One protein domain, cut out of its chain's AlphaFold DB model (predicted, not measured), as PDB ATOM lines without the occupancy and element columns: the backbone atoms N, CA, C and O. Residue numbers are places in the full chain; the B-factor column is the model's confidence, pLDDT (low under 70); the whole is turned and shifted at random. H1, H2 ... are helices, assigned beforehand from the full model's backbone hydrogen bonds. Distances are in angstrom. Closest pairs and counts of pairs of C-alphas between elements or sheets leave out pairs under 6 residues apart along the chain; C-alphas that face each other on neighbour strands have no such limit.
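Overview. This is residues 30 to 95 of the 106 residues of a protein of Nitrospiraceae bacterium (UniProt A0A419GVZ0). The model shows a hairpin of two helices, H3 and H4, with H1 crossing H4 near its middle. The short helix H2 sits near the last residue of H4, on the stretch that leads from H1 to H3, and residues 91 to 95 run out beyond H4 as a tail. The printed part has 66 residues with four named helices, H1, H2, H3 and H4 in chain order, and no named strand; its class is all helix. It is compact, with a radius of gyration of the C-alphas of 10.8 A, and only just elongated, spanning 31 by 21 by 19 A.

Arrangement. Begin with H4, residues 76 to 90, the longest helix. H3, residues 56 to 68, touches it, and the two form a hairpin, running opposite ways at a steep tilt of 42 degrees; look for their closest C-alphas at Glu 56 and Thr 87, 5.3 A apart. H1, residues 32 to 40, touches H4 too, with the closest C-alphas those of Phe 36 and Ile 82, 5.5 A apart. Their lines are about perpendicular, but only just, at 71 degrees. H1 and H3 are near each other, with 6 pairs of C-alphas within 10 A. H2, residues 47 to 50, is close to H4 but not clearly touching; the closest C-alphas, of Lys 50 and Tyr 90, are 6.8 A apart. H2 is apart from H1 and from H3. In H1, H3 and H4 every O i to N i+4 pair is within hydrogen-bond range; H2 is too short for such a pair.

Along the chain. Find C-alpha 76 at (1.143, -27.131, 25.346); from there H4 runs 20.2 A to C-alpha 90 at (9.240, -44.918, 20.387). H3 measures 17.8 A, H1 11.9 A from C-alpha 32 at (-1.697, -40.669, 26.264), and H2 5.1 A.

Size, cuts and confidence. The two C-alphas farthest apart, of Gln 42 and Ile 95, are 32.4 A apart. The printed part has no cut; the link from H2 to H3 is tight, the other two short. Look for pLDDT under 70 at residue 30 and residues 93 to 95; the mean of the printed part is 94.0.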
ATOM      1  N   MET A  30      -7.266 -38.160  29.093       65.94
ATOM      2  CA  MET A  30      -7.246 -38.942  27.876       65.94
ATOM      3  C   MET A  30      -5.958 -39.732  27.961       65.94
ATOM      4  O   MET A  30      -4.881 -39.149  28.076       65.94
ATOM      5  N   ASP A  31      -6.093 -41.054  27.922       90.88
ATOM      6  CA  ASP A  31      -4.962 -41.961  27.792       90.88
ATOM      7  C   ASP A  31      -3.986 -41.422  26.729       90.88
ATOM      8  O   ASP A  31      -4.399 -41.020  25.637       90.88
ATOM      9  N   ALA A  32      -2.696 -41.371  27.064       94.44
ATOM     10  CA  ALA A  32      -1.697 -40.669  26.264       94.44
ATOM     11  C   ALA A  32      -1.564 -41.257  24.848       94.44
ATOM     12  O   ALA A  32      -1.354 -40.515  23.885       94.44
ATOM     13  N   LYS A  33      -1.777 -42.575  24.700       96.12
ATOM     14  CA  LYS A  33      -1.871 -43.229  23.388       96.12
ATOM     15  C   LYS A  33      -3.069 -42.703  22.608       96.12
ATOM     16  O   LYS A  33      -2.917 -42.305  21.458       96.12
ATOM     17  N   THR A  34      -4.244 -42.676  23.226       96.44
ATOM     18  CA  THR A  34      -5.474 -42.164  22.611       96.44
ATOM     19  C   THR A  34      -5.333 -40.694  22.208       96.44
ATOM     20  O   THR A  34      -5.751 -40.314  21.117       96.44
ATOM     21  N   LEU A  35      -4.697 -39.864  23.042       96.44
ATOM     22  CA  LEU A  35      -4.403 -38.467  22.716       96.44
ATOM     23  C   LEU A  35      -3.485 -38.345  21.496       96.44
ATOM     24  O   LEU A  35      -3.818 -37.621  20.558       96.44
ATOM     25  N   PHE A  36      -2.374 -39.083  21.477       97.12
ATOM     26  CA  PHE A  36      -1.472 -39.135  20.327       97.12
ATOM     27  C   PHE A  36      -2.205 -39.569  19.050       97.12
ATOM     28  O   PHE A  36      -2.108 -38.895  18.025       97.12
ATOM     29  N   GLU A  37      -2.963 -40.666  19.106       96.81
ATOM     30  CA  GLU A  37      -3.654 -41.203  17.933       96.81
ATOM     31  C   GLU A  37      -4.704 -40.221  17.408       96.81
ATOM     32  O   GLU A  37      -4.728 -39.950  16.209       96.81
ATOM     33  N   ASN A  38      -5.493 -39.604  18.293       96.38
ATOM     34  CA  ASN A  38      -6.524 -38.645  17.907       96.38
ATOM     35  C   ASN A  38      -5.947 -37.359  17.310       96.38
ATOM     36  O   ASN A  38      -6.503 -36.846  16.341       96.38
ATOM     37  N   LYS A  39      -4.856 -36.825  17.871       96.50
ATOM     38  CA  LYS A  39      -4.264 -35.557  17.414       96.50
ATOM     39  C   LYS A  39      -3.435 -35.727  16.148       96.50
ATOM     40  O   LYS A  39      -3.522 -34.900  15.246       96.50
ATOM     41  N   CYS A  40      -2.639 -36.790  16.061       96.25
ATOM     42  CA  CYS A  40      -1.670 -36.947  14.979       96.25
ATOM     43  C   CYS A  40      -2.258 -37.566  13.702       96.25
ATOM     44  O   CYS A  40      -1.664 -37.391  12.641       96.25
ATOM     45  N   ILE A  41      -3.413 -38.244  13.766       96.56
ATOM     46  CA  ILE A  41      -4.060 -38.823  12.573       96.56
ATOM     47  C   ILE A  41      -4.817 -37.789  11.725       96.56
ATOM     48  O   ILE A  41      -5.184 -38.076  10.590       96.56
ATOM     49  N   GLN A  42      -5.045 -36.580  12.253       95.50
ATOM     50  CA  GLN A  42      -5.901 -35.564  11.621       95.50
ATOM     51  C   GLN A  42      -5.412 -35.116  10.235       95.50
ATOM     52  O   GLN A  42      -6.208 -34.636   9.434       95.50
ATOM     53  N   CYS A  43      -4.115 -35.255   9.946       96.31
ATOM     54  CA  CYS A  43      -3.523 -34.770   8.696       96.31
ATOM     55  C   CYS A  43      -2.790 -35.853   7.895       96.31
ATOM     56  O   CYS A  43      -2.680 -35.737   6.677       96.31
ATOM     57  N   HIS A  44      -2.263 -36.894   8.544       95.19
ATOM     58  CA  HIS A  44      -1.546 -37.982   7.877       95.19
ATOM     59  C   HIS A  44      -1.559 -39.261   8.722       95.19
ATOM     60  O   HIS A  44      -1.881 -39.245   9.908       95.19
ATOM     61  N   SER A  45      -1.165 -40.385   8.116       95.75
ATOM     62  CA  SER A  45      -1.045 -41.658   8.834       95.75
ATOM     63  C   SER A  45      -0.047 -41.573   9.994       95.75
ATOM     64  O   SER A  45       0.950 -40.848   9.944       95.75
ATOM     65  N   LEU A  46      -0.288 -42.385  11.025       96.50
ATOM     66  CA  LEU A  46       0.601 -42.539  12.175       96.50
ATOM     67  C   LEU A  46       1.815 -43.430  11.885       96.50
ATOM     68  O   LEU A  46       2.737 -43.452  12.700       96.50
ATOM     69  N   SER A  47       1.829 -44.159  10.760       94.81
ATOM     70  CA  SER A  47       2.904 -45.100  10.406       94.81
ATOM     71  C   SER A  47       4.282 -44.447  10.506       94.81
ATOM     72  O   SER A  47       5.169 -44.972  11.171       94.81
ATOM     73  N   TRP A  48       4.427 -43.226   9.979       89.62
ATOM     74  CA  TRP A  48       5.697 -42.502  10.007       89.62
ATOM     75  C   TRP A  48       6.197 -42.184  11.408       89.62
ATOM     76  O   TRP A  48       7.402 -42.117  11.599       89.62
ATOM     77  N   SER A  49       5.310 -41.960  12.375       92.88
ATOM     78  CA  SER A  49       5.720 -41.749  13.765       92.88
ATOM     79  C   SER A  49       6.024 -43.087  14.441       92.88
ATOM     80  O   SER A  49       7.024 -43.206  15.139       92.88
ATOM     81  N   LYS A  50       5.206 -44.117  14.189       93.75
ATOM     82  CA  LYS A  50       5.345 -45.443  14.816       93.75
ATOM     83  C   LYS A  50       6.581 -46.222  14.332       93.75
ATOM     84  O   LYS A  50       7.098 -47.055  15.072       93.75
ATOM     85  N   GLU A  51       7.076 -45.938  13.129       95.06
ATOM     86  CA  GLU A  51       8.272 -46.557  12.530       95.06
ATOM     87  C   GLU A  51       9.594 -45.893  12.949       95.06
ATOM     88  O   GLU A  51      10.673 -46.364  12.590       95.06
ATOM     89  N   ARG A  52       9.549 -44.779  13.691       94.19
ATOM     90  CA  ARG A  52      10.751 -44.025  14.075       94.19
ATOM     91  C   ARG A  52      11.124 -44.327  15.513       94.19
ATOM     92  O   ARG A  52      10.268 -44.528  16.366       94.19
ATOM     93  N   LYS A  53      12.425 -44.298  15.784       95.62
ATOM     94  CA  LYS A  53      12.977 -44.279  17.136       95.62
ATOM     95  C   LYS A  53      13.767 -42.991  17.292       95.62
ATOM     96  O   LYS A  53      14.685 -42.754  16.513       95.62
ATOM     97  N   LYS A  54      13.355 -42.135  18.225       94.56
ATOM     98  CA  LYS A  54      13.930 -40.797  18.420       94.56
ATOM     99  C   LYS A  54      14.122 -40.522  19.903       94.56
ATOM    100  O   LYS A  54      13.415 -41.086  20.732       94.56
ATOM    101  N   THR A  55      15.086 -39.683  20.240       96.25
ATOM    102  CA  THR A  55      15.237 -39.162  21.603       96.25
ATOM    103  C   THR A  55      14.058 -38.268  21.984       96.25
ATOM    104  O   THR A  55      13.322 -37.794  21.114       96.25
ATOM    105  N   GLU A  56      13.902 -37.986  23.277       95.69
ATOM    106  CA  GLU A  56      12.888 -37.047  23.771       95.69
ATOM    107  C   GLU A  56      12.996 -35.677  23.085       95.69
ATOM    108  O   GLU A  56      12.003 -35.155  22.586       95.69
ATOM    109  N   ALA A  57      14.212 -35.133  22.964       96.62
ATOM    110  CA  ALA A  57      14.452 -33.839  22.324       96.62
ATOM    111  C   ALA A  57      14.031 -33.831  20.844       96.62
ATOM    112  O   ALA A  57      13.425 -32.876  20.351       96.62
ATOM    113  N   GLU A  58      14.307 -34.913  20.117       97.31
ATOM    114  CA  GLU A  58      13.905 -35.038  18.718       97.31
ATOM    115  C   GLU A  58      12.392 -35.277  18.556       97.31
ATOM    116  O   GLU A  58      11.800 -34.862  17.545       97.31
ATOM    117  N   TRP A  59      11.747 -35.941  19.521       97.94
ATOM    118  CA  TRP A  59      10.290 -36.049  19.581       97.94
ATOM    119  C   TRP A  59       9.646 -34.701  19.886       97.94
ATOM    120  O   TRP A  59       8.740 -34.302  19.152       97.94
ATOM    121  N   ALA A  60      10.175 -33.952  20.852       98.31
ATOM    122  CA  ALA A  60       9.752 -32.592  21.156       98.31
ATOM    123  C   ALA A  60       9.833 -31.696  19.916       98.31
ATOM    124  O   ALA A  60       8.838 -31.086  19.529       98.31
ATOM    125  N   GLY A  61      10.957 -31.713  19.193       98.12
ATOM    126  CA  GLY A  61      11.081 -30.979  17.931       98.12
ATOM    127  C   GLY A  61      10.047 -31.393  16.874       98.12
ATOM    128  O   GLY A  61       9.574 -30.561  16.101       98.12
ATOM    129  N   THR A  62       9.639 -32.664  16.851       97.88
ATOM    130  CA  THR A  62       8.601 -33.146  15.923       97.88
ATOM    131  C   THR A  62       7.220 -32.633  16.308       97.88
ATOM    132  O   THR A  62       6.525 -32.084  15.454       97.88
ATOM    133  N   VAL A  63       6.834 -32.784  17.577       98.12
ATOM    134  CA  VAL A  63       5.522 -32.360  18.085       98.12
ATOM    135  C   VAL A  63       5.373 -30.843  17.968       98.12
ATOM    136  O   VAL A  63       4.369 -30.371  17.438       98.12
ATOM    137  N   MET A  64       6.405 -30.080  18.338       98.38
ATOM    138  CA  MET A  64       6.390 -28.620  18.217       98.38
ATOM    139  C   MET A  64       6.338 -28.152  16.762       98.38
ATOM    140  O   MET A  64       5.645 -27.180  16.467       98.38
ATOM    141  N   ARG A  65       6.999 -28.851  15.827       98.19
ATOM    142  CA  ARG A  65       6.851 -28.559  14.393       98.19
ATOM    143  C   ARG A  65       5.416 -28.804  13.924       98.19
ATOM    144  O   ARG A  65       4.857 -27.942  13.254       98.19
ATOM    145  N   MET A  66       4.809 -29.934  14.296       97.94
ATOM    146  CA  MET A  66       3.423 -30.235  13.913       97.94
ATOM    147  C   MET A  66       2.444 -29.198  14.467       97.94
ATOM    148  O   MET A  66       1.580 -28.726  13.736       97.94
ATOM    149  N   LYS A  67       2.625 -28.792  15.727       98.06
ATOM    150  CA  LYS A  67       1.828 -27.740  16.364       98.06
ATOM    151  C   LYS A  67       2.017 -26.383  15.675       98.06
ATOM    152  O   LYS A  67       1.061 -25.811  15.168       98.06
ATOM    153  N   ASN A  68       3.248 -25.874  15.635       98.06
ATOM    154  CA  ASN A  68       3.513 -24.467  15.315       98.06
ATOM    155  C   ASN A  68       3.627 -24.182  13.813       98.06
ATOM    156  O   ASN A  68       3.301 -23.083  13.378       98.06
ATOM    157  N   VAL A  69       4.128 -25.139  13.025       97.88
ATOM    158  CA  VAL A  69       4.369 -24.954  11.583       97.88
ATOM    159  C   VAL A  69       3.237 -25.558  10.761       97.88
ATOM    160  O   VAL A  69       2.808 -24.963   9.778       97.88
ATOM    161  N   ASN A  70       2.740 -26.732  11.157       96.88
ATOM    162  CA  ASN A  70       1.684 -27.432  10.423       96.88
ATOM    163  C   ASN A  70       0.272 -27.164  10.968       96.88
ATOM    164  O   ASN A  70      -0.694 -27.593  10.343       96.88
ATOM    165  N   GLY A  71       0.142 -26.453  12.092       97.06
ATOM    166  CA  GLY A  71      -1.151 -26.047  12.644       97.06
ATOM    167  C   GLY A  71      -1.955 -27.187  13.269       97.06
ATOM    168  O   GLY A  71      -3.180 -27.101  13.333       97.06
ATOM    169  N   ALA A  72      -1.301 -28.263  13.720       97.31
ATOM    170  CA  ALA A  72      -1.990 -29.333  14.431       97.31
ATOM    171  C   ALA A  72      -2.637 -28.775  15.720       97.31
ATOM    172  O   ALA A  72      -1.954 -28.080  16.479       97.31
ATOM    173  N   PRO A  73      -3.919 -29.083  16.006       96.00
ATOM    174  CA  PRO A  73      -4.657 -28.512  17.134       96.00
ATOM    175  C   PRO A  73      -4.243 -29.167  18.465       96.00
ATOM    176  O   PRO A  73      -4.988 -29.961  19.043       96.00
ATOM    177  N   ILE A  74      -3.028 -28.866  18.924       97.00
ATOM    178  CA  ILE A  74      -2.369 -29.454  20.097       97.00
ATOM    179  C   ILE A  74      -2.050 -28.336  21.105       97.00
ATOM    180  O   ILE A  74      -1.338 -27.384  20.771       97.00
ATOM    181  N   SER A  75      -2.553 -28.442  22.339       97.38
ATOM    182  CA  SER A  75      -2.190 -27.528  23.439       97.38
ATOM    183  C   SER A  75      -0.763 -27.788  23.949       97.38
ATOM    184  O   SER A  75      -0.147 -28.794  23.604       97.38
ATOM    185  N   ASP A  76      -0.186 -26.888  24.750       97.19
ATOM    186  CA  ASP A  76       1.143 -27.131  25.346       97.19
ATOM    187  C   ASP A  76       1.143 -28.320  26.320       97.19
ATOM    188  O   ASP A  76       2.078 -29.121  26.338       97.19
ATOM    189  N   GLU A  77       0.059 -28.499  27.071       96.38
ATOM    190  CA  GLU A  77      -0.124 -29.636  27.974       96.38
ATOM    191  C   GLU A  77      -0.252 -30.945  27.193       96.38
ATOM    192  O   GLU A  77       0.408 -31.931  27.518       96.38
ATOM    193  N   GLU A  78      -1.061 -30.953  26.128       97.38
ATOM    194  CA  GLU A  78      -1.202 -32.117  25.252       97.38
ATOM    195  C   GLU A  78       0.126 -32.462  24.571       97.38
ATOM    196  O   GLU A  78       0.476 -33.638  24.470       97.38
ATOM    197  N   ALA A  79       0.894 -31.452  24.146       98.06
ATOM    198  CA  ALA A  79       2.209 -31.653  23.552       98.06
ATOM    199  C   ALA A  79       3.147 -32.378  24.523       98.06
ATOM    200  O   ALA A  79       3.779 -33.352  24.121       98.06
ATOM    201  N   LYS A  80       3.189 -31.967  25.797       97.25
ATOM    202  CA  LYS A  80       3.994 -32.643  26.825       97.25
ATOM    203  C   LYS A  80       3.603 -34.116  26.973       97.25
ATOM    204  O   LYS A  80       4.466 -34.983  26.893       97.25
ATOM    205  N   ILE A  81       2.306 -34.407  27.093       97.12
ATOM    206  CA  ILE A  81       1.794 -35.781  27.235       97.12
ATOM    207  C   ILE A  81       2.152 -36.638  26.008       97.12
ATOM    208  O   ILE A  81       2.573 -37.787  26.143       97.12
ATOM    209  N   ILE A  82       2.011 -36.082  24.801       97.56
ATOM    210  CA  ILE A  82       2.345 -36.780  23.552       97.56
ATOM    211  C   ILE A  82       3.856 -37.035  23.456       97.56
ATOM    212  O   ILE A  82       4.253 -38.121  23.033       97.56
ATOM    213  N   ILE A  83       4.703 -36.077  23.847       97.88
ATOM    214  CA  ILE A  83       6.167 -36.237  23.853       97.88
ATOM    215  C   ILE A  83       6.579 -37.352  24.816       97.88
ATOM    216  O   ILE A  83       7.354 -38.229  24.425       97.88
ATOM    217  N   ASP A  84       6.024 -37.367  26.027       96.50
ATOM    218  CA  ASP A  84       6.316 -38.390  27.036       96.50
ATOM    219  C   ASP A  84       5.891 -39.785  26.539       96.50
ATOM    220  O   ASP A  84       6.647 -40.760  26.636       96.50
ATOM    221  N   TYR A  85       4.709 -39.883  25.916       97.00
ATOM    222  CA  TYR A  85       4.223 -41.119  25.298       97.00
ATOM    223  C   TYR A  85       5.127 -41.593  24.154       97.00
ATOM    224  O   TYR A  85       5.521 -42.764  24.114       97.00
ATOM    225  N   LEU A  86       5.478 -40.695  23.229       97.25
ATOM    226  CA  LEU A  86       6.326 -41.019  22.086       97.25
ATOM    227  C   LEU A  86       7.723 -41.449  22.530       97.25
ATOM    228  O   LEU A  86       8.263 -42.410  21.997       97.25
ATOM    229  N   THR A  87       8.275 -40.805  23.550       96.50
ATOM    230  CA  THR A  87       9.578 -41.163  24.117       96.50
ATOM    231  C   THR A  87       9.534 -42.531  24.795       96.50
ATOM    232  O   THR A  87      10.406 -43.361  24.559       96.50
ATOM    233  N   SER A  88       8.485 -42.821  25.566       95.06
ATOM    234  CA  SER A  88       8.360 -44.097  26.287       95.06
ATOM    235  C   SER A  88       8.171 -45.301  25.354       95.06
ATOM    236  O   SER A  88       8.662 -46.391  25.635       95.06
ATOM    237  N   ASN A  89       7.476 -45.122  24.226       95.75
ATOM    238  CA  ASN A  89       7.107 -46.221  23.317       95.75
ATOM    239  C   ASN A  89       7.991 -46.283  22.056       95.75
ATOM    240  O   ASN A  89       8.253 -47.346  21.482       95.75
ATOM    241  N   TYR A  90       8.480 -45.126  21.619       95.25
ATOM    242  CA  TYR A  90       9.240 -44.918  20.387       95.25
ATOM    243  C   TYR A  90      10.563 -44.180  20.657       95.25
ATOM    244  O   TYR A  90      11.124 -43.534  19.770       95.25
ATOM    245  N   GLY A  91      11.088 -44.298  21.877       92.19
ATOM    246  CA  GLY A  91      12.407 -43.809  22.265       92.19
ATOM    247  C   GLY A  91      13.530 -44.516  21.507       92.19
ATOM    248  O   GLY A  91      13.539 -45.742  21.388       92.19
ATOM    249  N   GLY A  92      14.471 -43.744  20.972       87.06
ATOM    250  CA  GLY A  92      15.748 -44.240  20.463       87.06
ATOM    251  C   GLY A  92      16.838 -44.167  21.531       87.06
ATOM    252  O   GLY A  92      16.782 -43.315  22.416       87.06
ATOM    253  N   TYR A  93      17.848 -45.036  21.438       69.44
ATOM    254  CA  TYR A  93      19.064 -44.918  22.246       69.44
ATOM    255  C   TYR A  93      19.858 -43.691  21.776       69.44
ATOM    256  O   TYR A  93      20.672 -43.774  20.861       69.44
ATOM    257  N   GLY A  94      19.588 -42.536  22.379       56.59
ATOM    258  CA  GLY A  94      20.442 -41.360  22.287       56.59
ATOM    259  C   GLY A  94      21.078 -41.105  23.642       56.59
ATOM    260  O   GLY A  94      20.400 -41.097  24.663       56.59
ATOM    261  N   ILE A  95      22.391 -40.937  23.625       53.12
ATOM    262  CA  ILE A  95      23.321 -40.718  24.737       53.12
ATOM    263  C   ILE A  95      23.036 -39.452  25.573       53.12
ATOM    264  O   ILE A  95      23.913 -38.626  25.755       53.12
TER     265      ILE A  95